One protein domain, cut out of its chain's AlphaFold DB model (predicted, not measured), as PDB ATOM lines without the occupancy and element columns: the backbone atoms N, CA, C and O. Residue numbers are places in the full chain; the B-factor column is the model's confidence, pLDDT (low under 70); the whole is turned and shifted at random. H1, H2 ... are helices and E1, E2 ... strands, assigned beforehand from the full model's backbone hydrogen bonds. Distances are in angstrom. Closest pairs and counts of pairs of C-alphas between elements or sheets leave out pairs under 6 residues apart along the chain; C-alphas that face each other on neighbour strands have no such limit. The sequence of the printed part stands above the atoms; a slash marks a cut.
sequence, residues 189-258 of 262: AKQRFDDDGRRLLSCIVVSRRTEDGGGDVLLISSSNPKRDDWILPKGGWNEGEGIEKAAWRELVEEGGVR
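What this domain is: This is residues 189 to 258 of the 262 residues of the protein "Avr3b-L2" of Phytophthora ramorum (UniProt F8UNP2). There is little regular structure here: a tiny two-stranded hairpin, E1 and E2, with helix H1 packed beside both strands, and long loops around them. The loop between the strands sticks out at residues 209 to 214. The printed part has 70 residues, 17 in the named elements E1, E2 and H1, in that order; the class is mixed, the sheet antiparallel. The whole is loose, radius of gyration of the C-alphas 14.0 A, spanning 42 by 31 by 21 A.

Where its parts are: Find C-alpha 201 at (30.559, 28.481, -32.631), where E1, residues 201 to 203, begins its 6.6 A. E2, residues 234 to 236, covers 7.3 A. H1, residues 243 to 253, runs 15.4 A to C-alpha 253 at (37.094, 38.863, -24.680).

How they stand to each other: In the hairpin, look for N 202 and O 235, 2.8 A apart. The closest C-alphas of E1 and H1 are Ser 202 and Ala 247, 5.0 A; of E2 and H1, Lys 234 and Glu 250, 5.6 A. In H1, every O i to N i+4 pair is within hydrogen-bond range.

The domain as a whole: The printed part has no cut. E1 to E2 is a long link of 30 residues, in which residues 220 to 221 pair antiparallel with 230 to 231. Residues 225 to 227 have pLDDT under 70.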
ATOM      1  N   ALA A 189      21.746  39.124 -35.532       72.62
ATOM      2  CA  ALA A 189      21.615  39.420 -36.960       72.62
ATOM      3  C   ALA A 189      22.864  39.067 -37.779       72.62
ATOM      4  O   ALA A 189      22.741  38.742 -38.949       72.62
ATOM      5  N   LYS A 190      24.049  39.122 -37.161       78.94
ATOM      6  CA  LYS A 190      25.321  38.777 -37.803       78.94
ATOM      7  C   LYS A 190      25.827  37.384 -37.434       78.94
ATOM      8  O   LYS A 190      26.971  37.078 -37.734       78.94
ATOM      9  N   GLN A 191      25.068  36.563 -36.712       83.25
ATOM     10  CA  GLN A 191      25.548  35.236 -36.314       83.25
ATOM     11  C   GLN A 191      25.394  34.261 -37.476       83.25
ATOM     12  O   GLN A 191      24.382  34.278 -38.169       83.25
ATOM     13  N   ARG A 192      26.379  33.382 -37.670       83.81
ATOM     14  CA  ARG A 192      26.287  32.322 -38.673       83.81
ATOM     15  C   ARG A 192      25.530  31.119 -38.128       83.81
ATOM     16  O   ARG A 192      25.705  30.723 -36.973       83.81
ATOM     17  N   PHE A 193      24.755  30.505 -39.008       86.69
ATOM     18  CA  PHE A 193      24.010  29.280 -38.750       86.69
ATOM     19  C   PHE A 193      24.392  28.221 -39.790       86.69
ATOM     20  O   PHE A 193      24.806  28.568 -40.897       86.69
ATOM     21  N   ASP A 194      24.318  26.948 -39.414       85.31
ATOM     22  CA  ASP A 194      24.406  25.837 -40.361       85.31
ATOM     23  C   ASP A 194      23.087  25.651 -41.132       85.31
ATOM     24  O   ASP A 194      22.088  26.327 -40.869       85.31
ATOM     25  N   ASP A 195      23.085  24.718 -42.085       86.12
ATOM     26  CA  ASP A 195      21.907  24.392 -42.902       86.12
ATOM     27  C   ASP A 195      20.731  23.853 -42.058       86.12
ATOM     28  O   ASP A 195      19.574  23.951 -42.467       86.12
ATOM     29  N   ASP A 196      21.015  23.336 -40.855       86.62
ATOM     30  CA  ASP A 196      20.029  22.860 -39.879       86.62
ATOM     31  C   ASP A 196      19.502  23.997 -38.970       86.62
ATOM     32  O   ASP A 196      18.715  23.751 -38.049       86.62
ATOM     33  N   GLY A 197      19.942  25.243 -39.182       83.12
ATOM     34  CA  GLY A 197      19.561  26.407 -38.380       83.12
ATOM     35  C   GLY A 197      20.226  26.473 -37.000       83.12
ATOM     36  O   GLY A 197      19.777  27.223 -36.129       83.12
ATOM     37  N   ARG A 198      21.294  25.707 -36.756       84.00
ATOM     38  CA  ARG A 198      22.067  25.744 -35.507       84.00
ATOM     39  C   ARG A 198      23.162  26.791 -35.604       84.00
ATOM     40  O   ARG A 198      23.866  26.899 -36.602       84.00
ATOM     41  N   ARG A 199      23.340  27.557 -34.528       86.31
ATOM     42  CA  ARG A 199      24.374  28.595 -34.455       86.31
ATOM     43  C   ARG A 199      25.766  27.967 -34.506       86.31
ATOM     44  O   ARG A 199      26.079  27.090 -33.699       86.31
ATOM     45  N   LEU A 200      26.611  28.481 -35.391       87.31
ATOM     46  CA  LEU A 200      28.015  28.098 -35.459       87.31
ATOM     47  C   LEU A 200      28.815  28.787 -34.349       87.31
ATOM     48  O   LEU A 200      28.625  29.971 -34.057       87.31
ATOM     49  N   LEU A 201      29.722  28.029 -33.736       88.56
ATOM     50  CA  LEU A 201      30.559  28.481 -32.631       88.56
ATOM     51  C   LEU A 201      32.037  28.421 -33.014       88.56
ATOM     52  O   LEU A 201      32.472  27.497 -33.702       88.56
ATOM     53  N   SER A 202      32.805  29.382 -32.517       90.50
ATOM     54  CA  SER A 202      34.262  29.355 -32.503       90.50
ATOM     55  C   SER A 202      34.762  29.023 -31.103       90.50
ATOM     56  O   SER A 202      34.194  29.472 -30.110       90.50
ATOM     57  N   CYS A 203      35.838  28.248 -31.029       90.81
ATOM     58  CA  CYS A 203      36.510  27.872 -29.792       90.81
ATOM     59  C   CYS A 203      38.017  27.882 -30.037       90.81
ATOM     60  O   CYS A 203      38.464  27.578 -31.146       90.81
ATOM     61  N   ILE A 204      38.793  28.189 -29.004       87.69
ATOM     62  CA  ILE A 204      40.254  28.175 -29.063       87.69
ATOM     63  C   ILE A 204      40.839  27.435 -27.867       87.69
ATOM     64  O   ILE A 204      40.343  27.530 -26.747       87.69
ATOM     65  N   VAL A 205      41.908  26.686 -28.119       90.00
ATOM     66  CA  VAL A 205      42.686  26.005 -27.086       90.00
ATOM     67  C   VAL A 205      44.034  26.694 -27.017       90.00
ATOM     68  O   VAL A 205      44.754  26.761 -28.013       90.00
ATOM     69  N   VAL A 206      44.368  27.222 -25.845       86.75
ATOM     70  CA  VAL A 206      45.638  27.913 -25.621       86.75
ATOM     71  C   VAL A 206      46.479  27.086 -24.677       86.75
ATOM     72  O   VAL A 206      46.031  26.732 -23.589       86.75
ATOM     73  N   SER A 207      47.705  26.806 -25.099       83.81
ATOM     74  CA  SER A 207      48.728  26.160 -24.292       83.81
ATOM     75  C   SER A 207      50.062  26.855 -24.532       83.81
ATOM     76  O   SER A 207      50.293  27.426 -25.605       83.81
ATOM     77  N   ARG A 208      50.940  26.826 -23.531       79.12
ATOM     78  CA  ARG A 208      52.329  27.260 -23.694       79.12
ATOM     79  C   ARG A 208      53.137  26.157 -24.370       79.12
ATOM     80  O   ARG A 208      52.797  24.976 -24.295       79.12
ATOM     81  N   ARG A 209      54.241  26.534 -25.014       76.69
ATOM     82  CA  ARG A 209      55.207  25.552 -25.515       76.69
ATOM     83  C   ARG A 209      55.757  24.758 -24.338       76.69
ATOM     84  O   ARG A 209      55.989  25.318 -23.270       76.69
ATOM     85  N   THR A 210      56.008  23.469 -24.538       79.31
ATOM     86  CA  THR A 210      56.610  22.604 -23.511       79.31
ATOM     87  C   THR A 210      57.941  23.173 -23.000       79.31
ATOM     88  O   THR A 210      58.239  23.076 -21.816       79.31
ATOM     89  N   GLU A 211      58.685  23.843 -23.885       78.88
ATOM     90  CA  GLU A 211      59.943  24.560 -23.630       78.88
ATOM     91  C   GLU A 211      59.807  25.646 -22.543       78.88
ATOM     92  O   GLU A 211      60.689  25.804 -21.705       78.88
ATOM     93  N   ASP A 212      58.667  26.345 -22.518       75.12
ATOM     94  CA  ASP A 212      58.367  27.470 -21.619       75.12
ATOM     95  C   ASP A 212      57.599  27.019 -20.357       75.12
ATOM     96  O   ASP A 212      56.893  27.803 -19.710       75.12
ATOM     97  N   GLY A 213      57.678  25.723 -20.027       71.81
ATOM     98  CA  GLY A 213      56.924  25.102 -18.937       71.81
ATOM     99  C   GLY A 213      55.444  24.874 -19.259       71.81
ATOM    100  O   GLY A 213      54.606  25.003 -18.365       71.81
ATOM    101  N   GLY A 214      55.126  24.617 -20.532       71.38
ATOM    102  CA  GLY A 214      53.783  24.296 -21.018       71.38
ATOM    103  C   GLY A 214      53.347  22.841 -20.814       71.38
ATOM    104  O   GLY A 214      53.999  22.067 -20.116       71.38
ATOM    105  N   GLY A 215      52.231  22.467 -21.450       74.94
ATOM    106  CA  GLY A 215      51.484  21.225 -21.181       74.94
ATOM    107  C   GLY A 215      50.180  21.456 -20.405       74.94
ATOM    108  O   GLY A 215      49.392  20.535 -20.210       74.94
ATOM    109  N   ASP A 216      49.943  22.701 -20.003       83.25
ATOM    110  CA  ASP A 216      48.715  23.227 -19.426       83.25
ATOM    111  C   ASP A 216      47.803  23.832 -20.504       83.25
ATOM    112  O   ASP A 216      48.265  24.304 -21.544       83.25
ATOM    113  N   VAL A 217      46.491  23.819 -20.263       88.19
ATOM    114  CA  VAL A 217      45.485  24.423 -21.148       88.19
ATOM    115  C   VAL A 217      44.762  25.535 -20.398       88.19
ATOM    116  O   VAL A 217      44.355  25.348 -19.253       88.19
ATOM    117  N   LEU A 218      44.576  26.683 -21.052       85.81
ATOM    118  CA  LEU A 218      43.769  27.772 -20.514       85.81
ATOM    119  C   LEU A 218      42.287  27.384 -20.495       85.81
ATOM    120  O   LEU A 218      41.689  27.130 -21.543       85.81
ATOM    121  N   LEU A 219      41.697  27.420 -19.305       89.62
ATOM    122  CA  LEU A 219      40.262  27.304 -19.077       89.62
ATOM    123  C   LEU A 219      39.757  28.560 -18.369       89.62
ATOM    124  O   LEU A 219      40.489  29.209 -17.622       89.62
ATOM    125  N   ILE A 220      38.492  28.884 -18.598       85.00
ATOM    126  CA  ILE A 220      37.768  29.964 -17.931       85.00
ATOM    127  C   ILE A 220      36.625  29.366 -17.113       85.00
ATOM    128  O   ILE A 220      36.097  28.303 -17.444       85.00
ATOM    129  N   SER A 221      36.232  30.042 -16.039       84.69
ATOM    130  CA  SER A 221      35.049  29.653 -15.276       84.69
ATOM    131  C   SER A 221      33.782  29.969 -16.071       84.69
ATOM    132  O   SER A 221      33.680  31.030 -16.690       84.69
ATOM    133  N   SER A 222      32.795  29.081 -16.012       80.69
ATOM    134  CA  SER A 222      31.466  29.321 -16.570       80.69
ATOM    135  C   SER A 222      30.829  30.600 -16.004       80.69
ATOM    136  O   SER A 222      30.885  30.870 -14.806       80.69
ATOM    137  N   SER A 223      30.160  31.370 -16.866       70.44
ATOM    138  CA  SER A 223      29.367  32.543 -16.471       70.44
ATOM    139  C   SER A 223      28.088  32.178 -15.712       70.44
ATOM    140  O   SER A 223      27.466  33.045 -15.105       70.44
ATOM    141  N   ASN A 224      27.669  30.909 -15.752       70.50
ATOM    142  CA  ASN A 224      26.527  30.428 -14.989       70.50
ATOM    143  C   ASN A 224      26.971  30.101 -13.553       70.50
ATOM    144  O   ASN A 224      27.639  29.087 -13.357       70.50
ATOM    145  N   PRO A 225      26.543  30.876 -12.540       60.56
ATOM    146  CA  PRO A 225      27.015  30.726 -11.162       60.56
ATOM    147  C   PRO A 225      26.551  29.426 -10.488       60.56
ATOM    148  O   PRO A 225      27.036  29.081  -9.417       60.56
ATOM    149  N   LYS A 226      25.596  28.700 -11.087       66.56
ATOM    150  CA  LYS A 226      25.139  27.384 -10.603       66.56
ATOM    151  C   LYS A 226      26.009  26.239 -11.128       66.56
ATOM    152  O   LYS A 226      25.870  25.110 -10.666       66.56
ATOM    153  N   ARG A 227      26.833  26.517 -12.137       63.28
ATOM    154  CA  ARG A 227      27.709  25.561 -12.805       63.28
ATOM    155  C   ARG A 227      29.140  25.959 -12.506       63.28
ATOM    156  O   ARG A 227      29.694  26.819 -13.180       63.28
ATOM    157  N   ASP A 228      29.703  25.340 -11.476       75.56
ATOM    158  CA  ASP A 228      31.119  25.445 -11.118       75.56
ATOM    159  C   ASP A 228      31.978  24.637 -12.111       75.56
ATOM    160  O   ASP A 228      32.670  23.682 -11.765       75.56
ATOM    161  N   ASP A 229      31.828  24.972 -13.394       83.38
ATOM    162  CA  ASP A 229      32.410  24.261 -14.522       83.38
ATOM    163  C   ASP A 229      33.532  25.100 -15.146       83.38
ATOM    164  O   ASP A 229      33.405  26.318 -15.327       83.38
ATOM    165  N   TRP A 230      34.601  24.421 -15.558       86.19
ATOM    166  CA  TRP A 230      35.675  24.995 -16.362       86.19
ATOM    167  C   TRP A 230      35.408  24.749 -17.846       86.19
ATOM    168  O   TRP A 230      35.197  23.612 -18.271       86.19
ATOM    169  N   ILE A 231      35.424  25.813 -18.642       89.50
ATOM    170  CA  ILE A 231      35.143  25.766 -20.079       89.50
ATOM    171  C   ILE A 231      36.285  26.392 -20.878       89.50
ATOM    172  O   ILE A 231      37.085  27.167 -20.359       89.50
ATOM    173  N   LEU A 232      36.362  26.052 -22.161       91.25
ATOM    174  CA  LEU A 232      37.249  26.740 -23.095       91.25
ATOM    175  C   LEU A 232      36.653  28.100 -23.489       91.25
ATOM    176  O   LEU A 232      35.422  28.191 -23.591       91.25
ATOM    177  N   PRO A 233      37.497  29.109 -23.781       90.12
ATOM    178  CA  PRO A 233      37.047  30.346 -24.404       90.12
ATOM    179  C   PRO A 233      36.342  30.051 -25.730       90.12
ATOM    180  O   PRO A 233      36.912  29.412 -26.627       90.12
ATOM    181  N   LYS A 234      35.082  30.471 -25.840       90.81
ATOM    182  CA  LYS A 234      34.221  30.145 -26.978       90.81
ATOM    183  C   LYS A 234      33.124  31.188 -27.164       90.81
ATOM    184  O   LYS A 234      32.584  31.724 -26.208       90.81
ATOM    185  N   GLY A 235      32.626  31.294 -28.386       87.88
ATOM    186  CA  GLY A 235      31.443  32.097 -28.660       87.88
ATOM    187  C   GLY A 235      30.955  31.949 -30.087       87.88
ATOM    188  O   GLY A 235      31.241  30.953 -30.749       87.88
ATOM    189  N   GLY A 236      30.114  32.877 -30.531       87.69
ATOM    190  CA  GLY A 236      29.480  32.777 -31.844       87.69
ATOM    191  C   GLY A 236      30.424  33.131 -32.970       87.69
ATOM    192  O   GLY A 236      31.162  34.106 -32.870       87.69
ATOM    193  N   TRP A 237      30.324  32.395 -34.070       88.12
ATOM    194  CA  TRP A 237      30.982  32.777 -35.307       88.12
ATOM    195  C   TRP A 237      30.105  33.763 -36.088       88.12
ATOM    196  O   TRP A 237      28.989  33.415 -36.483       88.12
ATOM    197  N   ASN A 238      30.604  34.982 -36.318       85.56
ATOM    198  CA  ASN A 238      29.841  36.032 -36.989       85.56
ATOM    199  C   ASN A 238      30.117  36.116 -38.508       85.56
ATOM    200  O   ASN A 238      31.079  35.571 -39.064       85.56
ATOM    201  N   GLU A 239      29.221  36.782 -39.227       80.12
ATOM    202  CA  GLU A 239      29.331  37.093 -40.646       80.12
ATOM    203  C   GLU A 239      30.458  38.105 -40.895       80.12
ATOM    204  O   GLU A 239      30.704  39.009 -40.101       80.12
ATOM    205  N   GLY A 240      31.181  37.945 -42.006       84.31
ATOM    206  CA  GLY A 240      32.315  38.816 -42.349       84.31
ATOM    207  C   GLY A 240      33.638  38.523 -41.622       84.31
ATOM    208  O   GLY A 240      34.656  39.111 -41.985       84.31
ATOM    209  N   GLU A 241      33.679  37.593 -40.659       82.50
ATOM    210  CA  GLU A 241      34.927  37.101 -40.052       82.50
ATOM    211  C   GLU A 241      35.228  35.633 -40.400       82.50
ATOM    212  O   GLU A 241      34.327  34.824 -40.638       82.50
ATOM    213  N   GLY A 242      36.519  35.292 -40.460       86.25
ATOM    214  CA  GLY A 242      36.987  33.907 -40.558       86.25
ATOM    215  C   GLY A 242      37.000  33.222 -39.190       86.25
ATOM    216  O   GLY A 242      37.068  33.899 -38.165       86.25
ATOM    217  N   ILE A 243      36.981  31.885 -39.173       87.81
ATOM    218  CA  ILE A 243      36.906  31.100 -37.929       87.81
ATOM    219  C   ILE A 243      38.067  31.391 -36.966       87.81
ATOM    220  O   ILE A 243      37.854  31.485 -35.763       87.81
ATOM    221  N   GLU A 244      39.277  31.614 -37.490       86.62
ATOM    222  CA  GLU A 244      40.444  31.978 -36.681       86.62
ATOM    223  C   GLU A 244      40.253  33.339 -36.012       86.62
ATOM    224  O   GLU A 244      40.473  33.480 -34.813       86.62
ATOM    225  N   LYS A 245      39.796  34.344 -36.769       87.31
ATOM    226  CA  LYS A 245      39.540  35.690 -36.245       87.31
ATOM    227  C   LYS A 245      38.449  35.668 -35.170       87.31
ATOM    228  O   LYS A 245      38.622  36.323 -34.147       87.31
ATOM    229  N   ALA A 246      37.393  34.883 -35.384       87.25
ATOM    230  CA  ALA A 246      36.337  34.667 -34.401       87.25
ATOM    231  C   ALA A 246      36.905  34.038 -33.117       87.25
ATOM    232  O   ALA A 246      36.764  34.597 -32.038       87.25
ATOM    233  N   ALA A 247      37.650  32.936 -33.238       88.44
ATOM    234  CA  ALA A 247      38.263  32.245 -32.105       88.44
ATOM    235  C   ALA A 247      39.233  33.149 -31.314       88.44
ATOM    236  O   ALA A 247      39.246  33.134 -30.084       88.44
ATOM    237  N   TRP A 248      40.005  33.987 -32.009       84.31
ATOM    238  CA  TRP A 248      40.882  34.981 -31.392       84.31
ATOM    239  C   TRP A 248      40.129  36.088 -30.658       84.31
ATOM    240  O   TRP A 248      40.553  36.482 -29.574       84.31
ATOM    241  N   ARG A 249      39.028  36.588 -31.226       87.00
ATOM    242  CA  ARG A 249      38.163  37.572 -30.568       87.00
ATOM    243  C   ARG A 249      37.637  37.020 -29.241       87.00
ATOM    244  O   ARG A 249      37.802  37.680 -28.221       87.00
ATOM    245  N   GLU A 250      37.129  35.788 -29.238       86.50
ATOM    246  CA  GLU A 250      36.647  35.123 -28.015       86.50
ATOM    247  C   GLU A 250      37.765  34.936 -26.976       86.50
ATOM    248  O   GLU A 250      37.563  35.148 -25.783       86.50
ATOM    249  N   LEU A 251      38.984  34.603 -27.412       86.31
ATOM    250  CA  LEU A 251      40.125  34.493 -26.502       86.31
ATOM    251  C   LEU A 251      40.476  35.827 -25.826       86.31
ATOM    252  O   LEU A 251      40.859  35.850 -24.654       86.31
ATOM    253  N   VAL A 252      40.391  36.930 -26.568       83.19
ATOM    254  CA  VAL A 252      40.656  38.272 -26.038       83.19
ATOM    255  C   VAL A 252      39.541  38.695 -25.079       83.19
ATOM    256  O   VAL A 252      39.843  39.224 -24.010       83.19
ATOM    257  N   GLU A 253      38.279  38.456 -25.444       80.69
ATOM    258  CA  GLU A 253      37.094  38.863 -24.680       80.69
ATOM    259  C   GLU A 253      36.909  38.037 -23.395       80.69
ATOM    260  O   GLU A 253      36.771  38.616 -22.317       80.69
ATOM    261  N   GLU A 254      36.962  36.703 -23.475       83.88
ATOM    262  CA  GLU A 254      36.724  35.817 -22.326       83.88
ATOM    263  C   GLU A 254      38.021  35.431 -21.597       83.88
ATOM    264  O   GLU A 254      38.092  35.442 -20.364       83.88
ATOM    265  N   GLY A 255      39.070  35.094 -22.354       83.56
ATOM    266  CA  GLY A 255      40.361  34.657 -21.811       83.56
ATOM    267  C   GLY A 255      41.293  35.804 -21.412       83.56
ATOM    268  O   GLY A 255      42.274  35.583 -20.701       83.56
ATOM    269  N   GLY A 256      41.017  37.034 -21.857       79.50
ATOM    270  CA  GLY A 256      41.835  38.212 -21.563       79.50
ATOM    271  C   GLY A 256      43.244  38.180 -22.168       79.50
ATOM    272  O   GLY A 256      44.093  38.984 -21.775       79.50
ATOM    273  N   VAL A 257      43.524  37.266 -23.105       79.38
ATOM    274  CA  VAL A 257      44.854  37.134 -23.713       79.38
ATOM    275  C   VAL A 257      44.989  38.149 -24.839       79.38
ATOM    276  O   VAL A 257      44.289  38.078 -25.845       79.38
ATOM    277  N   ARG A 258      45.909  39.106 -24.688       71.50
ATOM    278  CA  ARG A 258      46.184  40.126 -25.708       71.50
ATOM    279  C   ARG A 258      47.336  39.703 -26.609       71.50
ATOM    280  O   ARG A 258      48.389  39.290 -26.128       71.50
TER     281      ARG A 258